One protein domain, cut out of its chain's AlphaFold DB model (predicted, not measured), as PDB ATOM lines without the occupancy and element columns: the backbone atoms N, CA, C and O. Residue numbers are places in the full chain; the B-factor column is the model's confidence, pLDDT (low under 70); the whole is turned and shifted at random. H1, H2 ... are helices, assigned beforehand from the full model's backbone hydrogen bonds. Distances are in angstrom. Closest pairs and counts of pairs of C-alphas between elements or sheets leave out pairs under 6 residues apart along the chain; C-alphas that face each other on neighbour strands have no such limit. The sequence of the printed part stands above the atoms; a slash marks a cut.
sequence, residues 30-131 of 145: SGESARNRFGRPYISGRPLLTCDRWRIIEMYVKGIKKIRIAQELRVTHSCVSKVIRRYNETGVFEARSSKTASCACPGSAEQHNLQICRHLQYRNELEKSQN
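This is residues 30 to 131 of the 145 residues of the protein "Paired domain-containing protein" of Enterobius vermicularis (UniProt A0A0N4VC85). Three crossed helices, H1, H2 and H3, form a small cluster; H4, after a long loop, lies across H1 from H3. The 102 printed residues include these four named helices, in that order, and no named strand: all helix, though helices hold 47 residues, under half. The whole is compact, radius of gyration of the C-alphas 13.5 A, spanning 38 by 36 by 23 A.

Start at H3, residues 77 to 90; it touches H1, residues 50 to 61, about perpendicular at 84 degrees, closest C-alphas Ile 84 and Ile 57, 6.6 A. Its residues 77 to 81 alone touch H2, residues 66 to 72, closest C-alphas His 77 and Ala 70, 5.4 A. H4, residues 118 to 131, only just touches H1, with 3 pairs of C-alphas within 8 A. Every O i to N i+4 pair is within hydrogen-bond range in H1, H2 and H3; 9 of 10 in H4.

Find C-alpha 50 at (143.749, 190.248, 141.556), where H1 begins, 16.4 A long; H2 measures 10.0 A, H3 and H4 20.2 A each. H4 ends at C-alpha 131, (139.301, 175.231, 152.868).

The printed part has no cut; C-alphas 30 and 131, farthest apart, are 41.7 A apart. The link H3 to H4 is long; pLDDT is under 70 at residues 30 to 33 and 95 to 131.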
ATOM      1  N   SER A  30     153.978 199.881 122.755       46.19
ATOM      2  CA  SER A  30     155.048 198.939 122.388       46.19
ATOM      3  C   SER A  30     154.832 197.486 122.818       46.19
ATOM      4  O   SER A  30     155.605 196.632 122.408       46.19
ATOM      5  N   GLY A  31     153.821 197.165 123.638       52.00
ATOM      6  CA  GLY A  31     153.442 195.774 123.958       52.00
ATOM      7  C   GLY A  31     154.510 194.879 124.621       52.00
ATOM      8  O   GLY A  31     154.213 193.735 124.958       52.00
ATOM      9  N   GLU A  32     155.728 195.371 124.847       54.22
ATOM     10  CA  GLU A  32     156.837 194.615 125.420       54.22
ATOM     11  C   GLU A  32     156.699 194.480 126.941       54.22
ATOM     12  O   GLU A  32     156.393 195.432 127.668       54.22
ATOM     13  N   SER A  33     156.937 193.270 127.454       63.25
ATOM     14  CA  SER A  33     156.919 192.991 128.889       63.25
ATOM     15  C   SER A  33     158.112 193.661 129.578       63.25
ATOM     16  O   SER A  33     159.196 193.082 129.692       63.25
ATOM     17  N   ALA A  34     157.916 194.884 130.057       71.81
ATOM     18  CA  ALA A  34     158.908 195.593 130.847       71.81
ATOM     19  C   ALA A  34     159.171 194.870 132.183       71.81
ATOM     20  O   ALA A  34     158.296 194.221 132.768       71.81
ATOM     21  N   ARG A  35     160.395 194.997 132.705       76.44
ATOM     22  CA  ARG A  35     160.763 194.505 134.040       76.44
ATOM     23  C   ARG A  35     160.841 195.666 135.019       76.44
ATOM     24  O   ARG A  35     161.295 196.753 134.676       76.44
ATOM     25  N   ASN A  36     160.376 195.457 136.247       79.50
ATOM     26  CA  ASN A  36     160.557 196.445 137.310       79.50
ATOM     27  C   ASN A  36     161.961 196.336 137.944       79.50
ATOM     28  O   ASN A  36     162.722 195.422 137.634       79.50
ATOM     29  N   ARG A  37     162.285 197.229 138.892       77.62
ATOM     30  CA  ARG A  37     163.568 197.219 139.630       77.62
ATOM     31  C   ARG A  37     163.850 195.905 140.381       77.62
ATOM     32  O   ARG A  37     165.000 195.593 140.651       77.62
ATOM     33  N   PHE A  38     162.818 195.133 140.707       77.00
ATOM     34  CA  PHE A  38     162.934 193.819 141.347       77.00
ATOM     35  C   PHE A  38     163.013 192.666 140.327       77.00
ATOM     36  O   PHE A  38     162.874 191.503 140.702       77.00
ATOM     37  N   GLY A  39     163.165 192.974 139.033       73.44
ATOM     38  CA  GLY A  39     163.201 191.999 137.940       73.44
ATOM     39  C   GLY A  39     161.842 191.379 137.600       73.44
ATOM     40  O   GLY A  39     161.774 190.459 136.788       73.44
ATOM     41  N   ARG A  40     160.747 191.860 138.202       77.38
ATOM     42  CA  ARG A  40     159.396 191.334 137.994       77.38
ATOM     43  C   ARG A  40     158.848 191.795 136.634       77.38
ATOM     44  O   ARG A  40     158.808 193.009 136.412       77.38
ATOM     45  N   PRO A  41     158.361 190.885 135.768       74.81
ATOM     46  CA  PRO A  41     157.702 191.270 134.524       74.81
ATOM     47  C   PRO A  41     156.350 191.932 134.811       74.81
ATOM     48  O   PRO A  41     155.595 191.478 135.681       74.81
ATOM     49  N   TYR A  42     156.050 192.999 134.077       76.88
ATOM     50  CA  TYR A  42     154.762 193.681 134.081       76.88
ATOM     51  C   TYR A  42     154.399 194.136 132.662       76.88
ATOM     52  O   TYR A  42     155.262 194.252 131.799       76.88
ATOM     53  N   ILE A  43     153.110 194.385 132.433       73.62
ATOM     54  CA  ILE A  43     152.615 194.982 131.189       73.62
ATOM     55  C   ILE A  43     152.178 196.410 131.522       73.62
ATOM     56  O   ILE A  43     151.379 196.613 132.442       73.62
ATOM     57  N   SER A  44     152.719 197.395 130.807       75.56
ATOM     58  CA  SER A  44     152.299 198.795 130.921       75.56
ATOM     59  C   SER A  44     150.797 198.928 130.629       75.56
ATOM     60  O   SER A  44     150.228 198.218 129.803       75.56
ATOM     61  N   GLY A  45     150.103 199.786 131.378       73.06
ATOM     62  CA  GLY A  45     148.661 200.008 131.205       73.06
ATOM     63  C   GLY A  45     147.739 198.877 131.692       73.06
ATOM     64  O   GLY A  45     146.528 199.083 131.761       73.06
ATOM     65  N   ARG A  46     148.260 197.708 132.092       76.62
ATOM     66  CA  ARG A  46     147.445 196.624 132.666       76.62
ATOM     67  C   ARG A  46     147.378 196.716 134.196       76.62
ATOM     68  O   ARG A  46     148.381 197.035 134.841       76.62
ATOM     69  N   PRO A  47     146.215 196.426 134.807       77.06
ATOM     70  CA  PRO A  47     146.107 196.374 136.258       77.06
ATOM     71  C   PRO A  47     146.908 195.193 136.821       77.06
ATOM     72  O   PRO A  47     147.011 194.138 136.193       77.06
ATOM     73  N   LEU A  48     147.451 195.372 138.030       80.25
ATOM     74  CA  LEU A  48     148.069 194.287 138.797       80.25
ATOM     75  C   LEU A  48     147.059 193.139 138.983       80.25
ATOM     76  O   LEU A  48     145.865 193.401 139.137       80.25
ATOM     77  N   LEU A  49     147.542 191.895 138.981       80.31
ATOM     78  CA  LEU A  49     146.709 190.706 139.168       80.31
ATOM     79  C   LEU A  49     145.890 190.784 140.454       80.31
ATOM     80  O   LEU A  49     146.398 191.212 141.491       80.31
ATOM     81  N   THR A  50     144.643 190.315 140.391       80.12
ATOM     82  CA  THR A  50     143.749 190.248 141.556       80.12
ATOM     83  C   THR A  50     144.374 189.483 142.727       80.12
ATOM     84  O   THR A  50     144.261 189.944 143.857       80.12
ATOM     85  N   CYS A  51     145.112 188.394 142.477       74.69
ATOM     86  CA  CYS A  51     145.792 187.637 143.534       74.69
ATOM     87  C   CYS A  51     146.870 188.460 144.266       74.69
ATOM     88  O   CYS A  51     146.915 188.468 145.493       74.69
ATOM     89  N   ASP A  52     147.695 189.223 143.542       82.75
ATOM     90  CA  ASP A  52     148.680 190.110 144.172       82.75
ATOM     91  C   ASP A  52     147.995 191.271 144.900       82.75
ATOM     92  O   ASP A  52     148.456 191.692 145.956       82.75
ATOM     93  N   ARG A  53     146.899 191.806 144.346       87.44
ATOM     94  CA  ARG A  53     146.112 192.863 144.999       87.44
ATOM     95  C   ARG A  53     145.535 192.363 146.317       87.44
ATOM     96  O   ARG A  53     145.679 193.054 147.318       87.44
ATOM     97  N   TRP A  54     144.962 191.163 146.325       85.56
ATOM     98  CA  TRP A  54     144.487 190.506 147.536       85.56
ATOM     99  C   TRP A  54     145.615 190.344 148.555       85.56
ATOM    100  O   TRP A  54     145.480 190.813 149.680       85.56
ATOM    101  N   ARG A  55     146.775 189.813 148.147       85.62
ATOM    102  CA  ARG A  55     147.920 189.628 149.049       85.62
ATOM    103  C   ARG A  55     148.461 190.945 149.614       85.62
ATOM    104  O   ARG A  55     148.823 191.004 150.786       85.62
ATOM    105  N   ILE A  56     148.483 192.021 148.820       88.12
ATOM    106  CA  ILE A  56     148.826 193.369 149.309       88.12
ATOM    107  C   ILE A  56     147.880 193.785 150.440       88.12
ATOM    108  O   ILE A  56     148.347 194.297 151.457       88.12
ATOM    109  N   ILE A  57     146.572 193.584 150.261       89.62
ATOM    110  CA  ILE A  57     145.564 193.952 151.261       89.62
ATOM    111  C   ILE A  57     145.651 193.053 152.491       89.62
ATOM    112  O   ILE A  57     145.676 193.570 153.601       89.62
ATOM    113  N   GLU A  58     145.796 191.743 152.314       88.69
ATOM    114  CA  GLU A  58     145.967 190.785 153.409       88.69
ATOM    115  C   GLU A  58     147.146 191.177 154.317       88.69
ATOM    116  O   GLU A  58     147.006 191.285 155.534       88.69
ATOM    117  N   MET A  59     148.311 191.454 153.725       88.12
ATOM    118  CA  MET A  59     149.497 191.882 154.467       88.12
ATOM    119  C   MET A  59     149.318 193.260 155.117       88.12
ATOM    120  O   MET A  59     149.822 193.496 156.214       88.12
ATOM    121  N   TYR A  60     148.613 194.177 154.451       90.44
ATOM    122  CA  TYR A  60     148.329 195.506 154.989       90.44
ATOM    123  C   TYR A  60     147.410 195.446 156.214       90.44
ATOM    124  O   TYR A  60     147.715 196.084 157.220       90.44
ATOM    125  N   VAL A  61     146.347 194.637 156.164       87.56
ATOM    126  CA  VAL A  61     145.424 194.409 157.291       87.56
ATOM    127  C   VAL A  61     146.149 193.752 158.469       87.56
ATOM    128  O   VAL A  61     145.916 194.121 159.614       87.56
ATOM    129  N   LYS A  62     147.124 192.874 158.200       90.50
ATOM    130  CA  LYS A  62     148.038 192.311 159.215       90.50
ATOM    131  C   LYS A  62     149.019 193.335 159.820       90.50
ATOM    132  O   LYS A  62     149.887 192.959 160.601       90.50
ATOM    133  N   GLY A  63     148.940 194.613 159.442       89.69
ATOM    134  CA  GLY A  63     149.798 195.681 159.965       89.69
ATOM    135  C   GLY A  63     151.209 195.713 159.368       89.69
ATOM    136  O   GLY A  63     152.089 196.408 159.884       89.69
ATOM    137  N   ILE A  64     151.469 194.987 158.275       90.38
ATOM    138  CA  ILE A  64     152.799 194.947 157.659       90.38
ATOM    139  C   ILE A  64     153.089 196.280 156.951       90.38
ATOM    140  O   ILE A  64     152.292 196.810 156.175       90.38
ATOM    141  N   LYS A  65     154.290 196.830 157.174       85.25
ATOM    142  CA  LYS A  65     154.735 198.083 156.539       85.25
ATOM    143  C   LYS A  65     154.756 197.952 155.008       85.25
ATOM    144  O   LYS A  65     155.334 197.010 154.471       85.25
ATOM    145  N   LYS A  66     154.263 198.975 154.293       85.69
ATOM    146  CA  LYS A  66     154.211 199.039 152.810       85.69
ATOM    147  C   LYS A  66     155.538 198.689 152.123       85.69
ATOM    148  O   LYS A  66     155.539 198.037 151.083       85.69
ATOM    149  N   ILE A  67     156.663 199.109 152.706       90.19
ATOM    150  CA  ILE A  67     158.014 198.816 152.198       90.19
ATOM    151  C   ILE A  67     158.287 197.306 152.209       90.19
ATOM    152  O   ILE A  67     158.806 196.776 151.229       90.19
ATOM    153  N   ARG A  68     157.896 196.606 153.281       90.06
ATOM    154  CA  ARG A  68     158.061 195.150 153.410       90.06
ATOM    155  C   ARG A  68     157.153 194.402 152.440       90.06
ATOM    156  O   ARG A  68     157.632 193.518 151.744       90.06
ATOM    157  N   ILE A  69     155.898 194.838 152.298       86.12
ATOM    158  CA  ILE A  69     154.953 194.286 151.307       86.12
ATOM    159  C   ILE A  69     155.522 194.402 149.883       86.12
ATOM    160  O   ILE A  69     155.503 193.447 149.110       86.12
ATOM    161  N   ALA A  70     156.074 195.570 149.537       87.88
ATOM    162  CA  ALA A  70     156.685 195.815 148.232       87.88
ATOM    163  C   ALA A  70     157.870 194.871 147.953       87.88
ATOM    164  O   ALA A  70     157.989 194.343 146.846       87.88
ATOM    165  N   GLN A  71     158.718 194.636 148.957       87.31
ATOM    166  CA  GLN A  71     159.859 193.722 148.862       87.31
ATOM    167  C   GLN A  71     159.415 192.264 148.696       87.31
ATOM    168  O   GLN A  71     159.911 191.580 147.802       87.31
ATOM    169  N   GLU A  72     158.459 191.809 149.507       87.88
ATOM    170  CA  GLU A  72     157.979 190.422 149.505       87.88
ATOM    171  C   GLU A  72     157.300 190.058 148.179       87.88
ATOM    172  O   GLU A  72     157.636 189.058 147.548       87.88
ATOM    173  N   LEU A  73     156.432 190.940 147.675       83.69
ATOM    174  CA  LEU A  73     155.709 190.715 146.418       83.69
ATOM    175  C   LEU A  73     156.500 191.136 145.173       83.69
ATOM    176  O   LEU A  73     156.032 190.966 144.037       83.69
ATOM    177  N   ARG A  74     157.707 191.688 145.365       86.06
ATOM    178  CA  ARG A  74     158.570 192.238 144.307       86.06
ATOM    179  C   ARG A  74     157.824 193.257 143.435       86.06
ATOM    180  O   ARG A  74     157.946 193.262 142.206       86.06
ATOM    181  N   VAL A  75     157.016 194.106 144.068       84.00
ATOM    182  CA  VAL A  75     156.195 195.164 143.453       84.00
ATOM    183  C   VAL A  75     156.739 196.531 143.866       84.00
ATOM    184  O   VAL A  75     157.337 196.685 144.923       84.00
ATOM    185  N   THR A  76     156.553 197.565 143.044       85.94
ATOM    186  CA  THR A  76     156.995 198.920 143.404       85.94
ATOM    187  C   THR A  76     156.166 199.499 144.554       85.94
ATOM    188  O   THR A  76     154.949 199.311 144.621       85.94
ATOM    189  N   HIS A  77     156.805 200.278 145.432       87.25
ATOM    190  CA  HIS A  77     156.136 200.945 146.557       87.25
ATOM    191  C   HIS A  77     154.927 201.788 146.106       87.25
ATOM    192  O   HIS A  77     153.862 201.755 146.722       87.25
ATOM    193  N   SER A  78     155.060 202.488 144.976       85.81
ATOM    194  CA  SER A  78     153.980 203.282 144.379       85.81
ATOM    195  C   SER A  78     152.763 202.437 143.998       85.81
ATOM    196  O   SER A  78     151.633 202.896 144.143       85.81
ATOM    197  N   CYS A  79     152.966 201.202 143.529       87.94
ATOM    198  CA  CYS A  79     151.874 200.289 143.202       87.94
ATOM    199  C   CYS A  79     151.165 199.796 144.473       87.94
ATOM    200  O   CYS A  79     149.941 199.889 144.539       87.94
ATOM    201  N   VAL A  80     151.913 199.410 145.515       88.44
ATOM    202  CA  VAL A  80     151.355 199.043 146.833       88.44
ATOM    203  C   VAL A  80     150.504 200.180 147.407       88.44
ATOM    204  O   VAL A  80     149.363 199.965 147.808       88.44
ATOM    205  N   SER A  81     151.012 201.416 147.370       88.62
ATOM    206  CA  SER A  81     150.275 202.588 147.857       88.62
ATOM    207  C   SER A  81     148.981 202.842 147.069       88.62
ATOM    208  O   SER A  81     147.946 203.126 147.668       88.62
ATOM    209  N   LYS A  82     149.006 202.688 145.735       86.81
ATOM    210  CA  LYS A  82     147.812 202.829 144.880       86.81
ATOM    211  C   LYS A  82     146.753 201.766 145.175       86.81
ATOM    212  O   LYS A  82     145.572 202.094 145.166       86.81
ATOM    213  N   VAL A  83     147.158 200.518 145.420       87.00
ATOM    214  CA  VAL A  83     146.226 199.428 145.753       87.00
ATOM    215  C   VAL A  83     145.554 199.689 147.099       87.00
ATOM    216  O   VAL A  83     144.330 199.693 147.155       87.00
ATOM    217  N   ILE A  84     146.332 200.004 148.140       86.62
ATOM    218  CA  ILE A  84     145.800 200.302 149.481       86.62
ATOM    219  C   ILE A  84     144.861 201.508 149.443       86.62
ATOM    220  O   ILE A  84     143.771 201.457 149.996       86.62
ATOM    221  N   ARG A  85     145.250 202.584 148.748       86.31
ATOM    222  CA  ARG A  85     144.398 203.771 148.612       86.31
ATOM    223  C   ARG A  85     143.042 203.423 147.996       86.31
ATOM    224  O   ARG A  85     142.020 203.813 148.540       86.31
ATOM    225  N   ARG A  86     143.032 202.679 146.884       81.75
ATOM    226  CA  ARG A  86     141.786 202.266 146.222       81.75
ATOM    227  C   ARG A  86     140.946 201.351 147.107       81.75
ATOM    228  O   ARG A  86     139.737 201.513 147.134       81.75
ATOM    229  N   TYR A  87     141.578 200.439 147.838       86.50
ATOM    230  CA  TYR A  87     140.882 199.575 148.786       86.50
ATOM    231  C   TYR A  87     140.225 200.373 149.917       86.50
ATOM    232  O   TYR A  87     139.069 200.128 150.224       86.50
ATOM    233  N   ASN A  88     140.899 201.383 150.467       84.19
ATOM    234  CA  ASN A  88     140.298 202.248 151.487       84.19
ATOM    235  C   ASN A  88     139.145 203.108 150.930       84.19
ATOM    236  O   ASN A  88     138.258 203.486 151.682       84.19
ATOM    237  N   GLU A  89     139.163 203.435 149.633       81.44
ATOM    238  CA  GLU A  89     138.101 204.205 148.966       81.44
ATOM    239  C   GLU A  89     136.878 203.341 148.602       81.44
ATOM    240  O   GLU A  89     135.753 203.820 148.698       81.44
ATOM    241  N   THR A  90     137.074 202.098 148.143       83.75
ATOM    242  CA  THR A  90     135.988 201.277 147.565       83.75
ATOM    243  C   THR A  90     135.723 199.953 148.275       83.75
ATOM    244  O   THR A  90     134.722 199.312 147.979       83.75
ATOM    245  N   GLY A  91     136.628 199.479 149.132       81.00
ATOM    246  CA  GLY A  91     136.596 198.138 149.728       81.00
ATOM    247  C   GLY A  91     136.889 196.989 148.751       81.00
ATOM    248  O   GLY A  91     136.981 195.833 149.158       81.00
ATOM    249  N   VAL A  92     137.075 197.275 147.456       74.88
ATOM    250  CA  VAL A  92     137.203 196.249 146.408       74.88
ATOM    251  C   VAL A  92     138.667 196.013 146.044       74.88
ATOM    252  O   VAL A  92     139.376 196.921 145.594       74.88
ATOM    253  N   PHE A  93     139.124 194.764 146.167       75.81
ATOM    254  CA  PHE A  93     140.474 194.355 145.762       75.81
ATOM    255  C   PHE A  93     140.541 193.792 144.331       75.81
ATOM    256  O   PHE A  93     141.631 193.733 143.762       75.81
ATOM    257  N   GLU A  94     139.416 193.429 143.716       72.38
ATOM    258  CA  GLU A  94     139.373 192.819 142.383       72.38
ATOM    259  C   GLU A  94     139.724 193.792 141.246       72.38
ATOM    260  O   GLU A  94     139.372 194.975 141.265       72.38
ATOM    261  N   ALA A  95     140.437 193.295 140.231       69.81
ATOM    262  CA  ALA A  95     140.717 194.027 138.999       69.81
ATOM    263  C   ALA A  95     139.838 193.510 137.850       69.81
ATOM    264  O   ALA A  95     139.873 192.327 137.527       69.81
ATOM    265  N   ARG A  96     139.122 194.415 137.167       62.50
ATOM    266  CA  ARG A  96     138.160 194.086 136.092       62.50
ATOM    267  C   ARG A  96     138.765 193.394 134.856       62.50
ATOM    268  O   ARG A  96     138.018 192.911 134.017       62.50
ATOM    269  N   SER A  97     140.092 193.384 134.687       64.38
ATOM    270  CA  SER A  97     140.739 192.862 133.468       64.38
ATOM    271  C   SER A  97     142.231 192.532 133.633       64.38
ATOM    272  O   SER A  97     143.060 192.863 132.777       64.38
ATOM    273  N   SER A  98     142.622 191.900 134.745       63.12
ATOM    274  CA  SER A  98     144.029 191.537 134.956       63.12
ATOM    275  C   SER A  98     144.417 190.245 134.224       63.12
ATOM    276  O   SER A  98     143.825 189.201 134.476       63.12
ATOM    277  N   LYS A  99     145.448 190.307 133.372       61.47
ATOM    278  CA  LYS A  99     146.110 189.142 132.754       61.47
ATOM    279  C   LYS A  99     147.543 189.035 133.266       61.47
ATOM    280  O   LYS A  99     148.178 190.049 133.562       61.47
ATOM    281  N   THR A 100     148.069 187.819 133.363       58.12
ATOM    282  CA  THR A 100     149.443 187.605 133.836       58.12
ATOM    283  C   THR A 100     150.440 188.034 132.767       58.12
ATOM    284  O   THR A 100     150.421 187.508 131.656       58.12
ATOM    285  N   ALA A 101     151.352 188.945 133.125       55.50
ATOM    286  CA  ALA A 101     152.435 189.398 132.245       55.50
ATOM    287  C   ALA A 101     153.316 188.249 131.729       55.50
ATOM    288  O   ALA A 101     153.894 188.349 130.657       55.50
ATOM    289  N   SER A 102     153.399 187.161 132.497       55.94
ATOM    290  CA  SER A 102     154.203 185.985 132.188       55.94
ATOM    291  C   SER A 102     153.560 184.978 131.225       55.94
ATOM    292  O   SER A 102     154.300 184.195 130.645       55.94
ATOM    293  N   CYS A 103     152.226 184.927 131.094       55.28
ATOM    294  CA  CYS A 103     151.571 183.909 130.250       55.28
ATOM    295  C   CYS A 103     150.484 184.414 129.306       55.28
ATOM    296  O   CYS A 103     149.871 183.590 128.641       55.28
ATOM    297  N   ALA A 104     150.190 185.724 129.250       51.44
ATOM    298  CA  ALA A 104     149.083 186.304 128.457       51.44
ATOM    299  C   ALA A 104     147.700 185.636 128.676       51.44
ATOM    300  O   ALA A 104     146.708 185.943 128.015       51.44
ATOM    301  N   CYS A 105     147.637 184.753 129.661       50.41
ATOM    302  CA  CYS A 105     146.591 183.810 129.952       50.41
ATOM    303  C   CYS A 105     145.427 184.548 130.651       50.41
ATOM    304  O   CYS A 105     145.668 185.383 131.533       50.41
ATOM    305  N   PRO A 106     144.160 184.261 130.299       51.19
ATOM    306  CA  PRO A 106     142.980 184.877 130.916       51.19
ATOM    307  C   PRO A 106     142.713 184.420 132.367       51.19
ATOM    308  O   PRO A 106     141.684 184.768 132.926       51.19
ATOM    309  N   GLY A 107     143.628 183.661 132.985       48.31
ATOM    310  CA  GLY A 107     143.436 183.022 134.295       48.31
ATOM    311  C   GLY A 107     142.902 181.584 134.227       48.31
ATOM    312  O   GLY A 107     142.864 180.922 135.253       48.31
ATOM    313  N   SER A 108     142.559 181.079 133.032       50.03
ATOM    314  CA  SER A 108     141.891 179.776 132.829       50.03
ATOM    315  C   SER A 108     142.448 178.894 131.696       50.03
ATOM    316  O   SER A 108     141.885 177.844 131.421       50.03
ATOM    317  N   ALA A 109     143.527 179.291 131.008       46.81
ATOM    318  CA  ALA A 109     144.119 178.454 129.951       46.81
ATOM    319  C   ALA A 109     144.753 177.172 130.534       46.81
ATOM    320  O   ALA A 109     145.208 177.195 131.668       46.81
ATOM    321  N   GLU A 110     144.825 176.069 129.791       52.91
ATOM    322  CA  GLU A 110     145.439 174.822 130.295       52.91
ATOM    323  C   GLU A 110     146.978 174.841 130.230       52.91
ATOM    324  O   GLU A 110     147.659 174.151 130.986       52.91
ATOM    325  N   GLN A 111     147.555 175.688 129.375       53.00
ATOM    326  CA  GLN A 111     149.002 175.794 129.186       53.00
ATOM    327  C   GLN A 111     149.593 176.894 130.074       53.00
ATOM    328  O   GLN A 111     149.690 178.057 129.681       53.00
ATOM    329  N   HIS A 112     150.027 176.523 131.280       55.22
ATOM    330  CA  HIS A 112     150.832 177.394 132.141       55.22
ATOM    331  C   HIS A 112     152.118 176.704 132.565       55.22
ATOM    332  O   HIS A 112     152.100 175.579 133.055       55.22
ATOM    333  N   ASN A 113     153.240 177.419 132.492       56.12
ATOM    334  CA  ASN A 113     154.434 177.016 133.222       56.12
ATOM    335  C   ASN A 113     154.277 177.433 134.697       56.12
ATOM    336  O   ASN A 113     154.267 178.628 135.007       56.12
ATOM    337  N   LEU A 114     154.161 176.453 135.600       53.00
ATOM    338  CA  LEU A 114     153.995 176.645 137.051       53.00
ATOM    339  C   LEU A 114     155.121 177.467 137.699       53.00
ATOM    340  O   LEU A 114     154.894 178.119 138.713       53.00
ATOM    341  N   GLN A 115     156.314 177.492 137.099       53.66
ATOM    342  CA  GLN A 115     157.451 178.289 137.577       53.66
ATOM    343  C   GLN A 115     157.347 179.774 137.181       53.66
ATOM    344  O   GLN A 115     158.082 180.617 137.690       53.66
ATOM    345  N   ILE A 116     156.446 180.112 136.253       55.28
ATOM    346  CA  ILE A 116     156.361 181.429 135.603       55.28
ATOM    347  C   ILE A 116     154.990 182.092 135.853       55.28
ATOM    348  O   ILE A 116     154.881 183.322 135.983       55.28
ATOM    349  N   CYS A 117     153.925 181.293 135.958       58.03
ATOM    350  CA  CYS A 117     152.560 181.748 136.184       58.03
ATOM    351  C   CYS A 117     152.251 181.911 137.681       58.03
ATOM    352  O   CYS A 117     151.791 180.991 138.355       58.03
ATOM    353  N   ARG A 118     152.405 183.143 138.188       62.12
ATOM    354  CA  ARG A 118     151.966 183.517 139.548       62.12
ATOM    355  C   ARG A 118     150.470 183.290 139.803       62.12
ATOM    356  O   ARG A 118     150.074 183.217 140.955       62.12
ATOM    357  N   HIS A 119     149.642 183.175 138.765       60.91
ATOM    358  CA  HIS A 119     148.209 182.930 138.938       60.91
ATOM    359  C   HIS A 119     147.932 181.543 139.549       60.91
ATOM    360  O   HIS A 119     147.121 181.452 140.464       60.91
ATOM    361  N   LEU A 120     148.637 180.482 139.119       55.97
ATOM    362  CA  LEU A 120     148.434 179.124 139.654       55.97
ATOM    363  C   LEU A 120     149.028 178.929 141.053       55.97
ATOM    364  O   LEU A 120     148.397 178.289 141.889       55.97
ATOM    365  N   GLN A 121     150.205 179.506 141.325       61.06
ATOM    366  CA  GLN A 121     150.841 179.399 142.642       61.06
ATOM    367  C   GLN A 121     149.924 179.944 143.752       61.06
ATOM    368  O   GLN A 121     149.752 179.294 144.779       61.06
ATOM    369  N   TYR A 122     149.272 181.087 143.507       55.72
ATOM    370  CA  TYR A 122     148.365 181.703 144.479       55.72
ATOM    371  C   TYR A 122     146.935 181.143 144.448       55.72
ATOM    372  O   TYR A 122     146.283 181.174 145.485       55.72
ATOM    373  N   ARG A 123     146.425 180.608 143.321       56.56
ATOM    374  CA  ARG A 123     145.109 179.926 143.289       56.56
ATOM    375  C   ARG A 123     145.077 178.760 144.278       56.56
ATOM    376  O   ARG A 123     144.139 178.656 145.057       56.56
ATOM    377  N   ASN A 124     146.151 177.973 144.309       57.34
ATOM    378  CA  ASN A 124     146.299 176.870 145.253       57.34
ATOM    379  C   ASN A 124     146.348 177.363 146.714       57.34
ATOM    380  O   ASN A 124     145.819 176.696 147.596       57.34
ATOM    381  N   GLU A 125     146.942 178.530 146.991       56.69
ATOM    382  CA  GLU A 125     146.949 179.134 148.336       56.69
ATOM    383  C   GLU A 125     145.585 179.721 148.733       56.69
ATOM    384  O   GLU A 125     145.172 179.558 149.880       56.69
ATOM    385  N   LEU A 126     144.860 180.348 147.802       55.56
ATOM    386  CA  LEU A 126     143.504 180.856 148.027       55.56
ATOM    387  C   LEU A 126     142.517 179.717 148.292       55.56
ATOM    388  O   LEU A 126     141.799 179.770 149.287       55.56
ATOM    389  N   GLU A 127     142.535 178.659 147.476       55.31
ATOM    390  CA  GLU A 127     141.748 177.442 147.718       55.31
ATOM    391  C   GLU A 127     142.120 176.816 149.070       55.31
ATOM    392  O   GLU A 127     141.245 176.420 149.835       55.31
ATOM    393  N   LYS A 128     143.405 176.800 149.438       54.47
ATOM    394  CA  LYS A 128     143.845 176.332 150.761       54.47
ATOM    395  C   LYS A 128     143.350 177.231 151.901       54.47
ATOM    396  O   LYS A 128     143.034 176.717 152.966       54.47
ATOM    397  N   SER A 129     143.246 178.545 151.686       50.12
ATOM    398  CA  SER A 129     142.728 179.504 152.676       50.12
ATOM    399  C   SER A 129     141.202 179.501 152.809       50.12
ATOM    400  O   SER A 129     140.702 179.829 153.875       50.12
ATOM    401  N   GLN A 130     140.474 179.114 151.756       50.94
ATOM    402  CA  GLN A 130     139.017 178.927 151.773       50.94
ATOM    403  C   GLN A 130     138.611 177.566 152.362       50.94
ATOM    404  O   GLN A 130     137.523 177.445 152.916       50.94
ATOM    405  N   ASN A 131     139.481 176.553 152.253       49.19
ATOM    406  CA  ASN A 131     139.301 175.231 152.868       49.19
ATOM    407  C   ASN A 131     139.860 175.140 154.302       49.19
ATOM    408  O   ASN A 131     139.506 174.229 155.047       49.19
TER     409      ASN A 131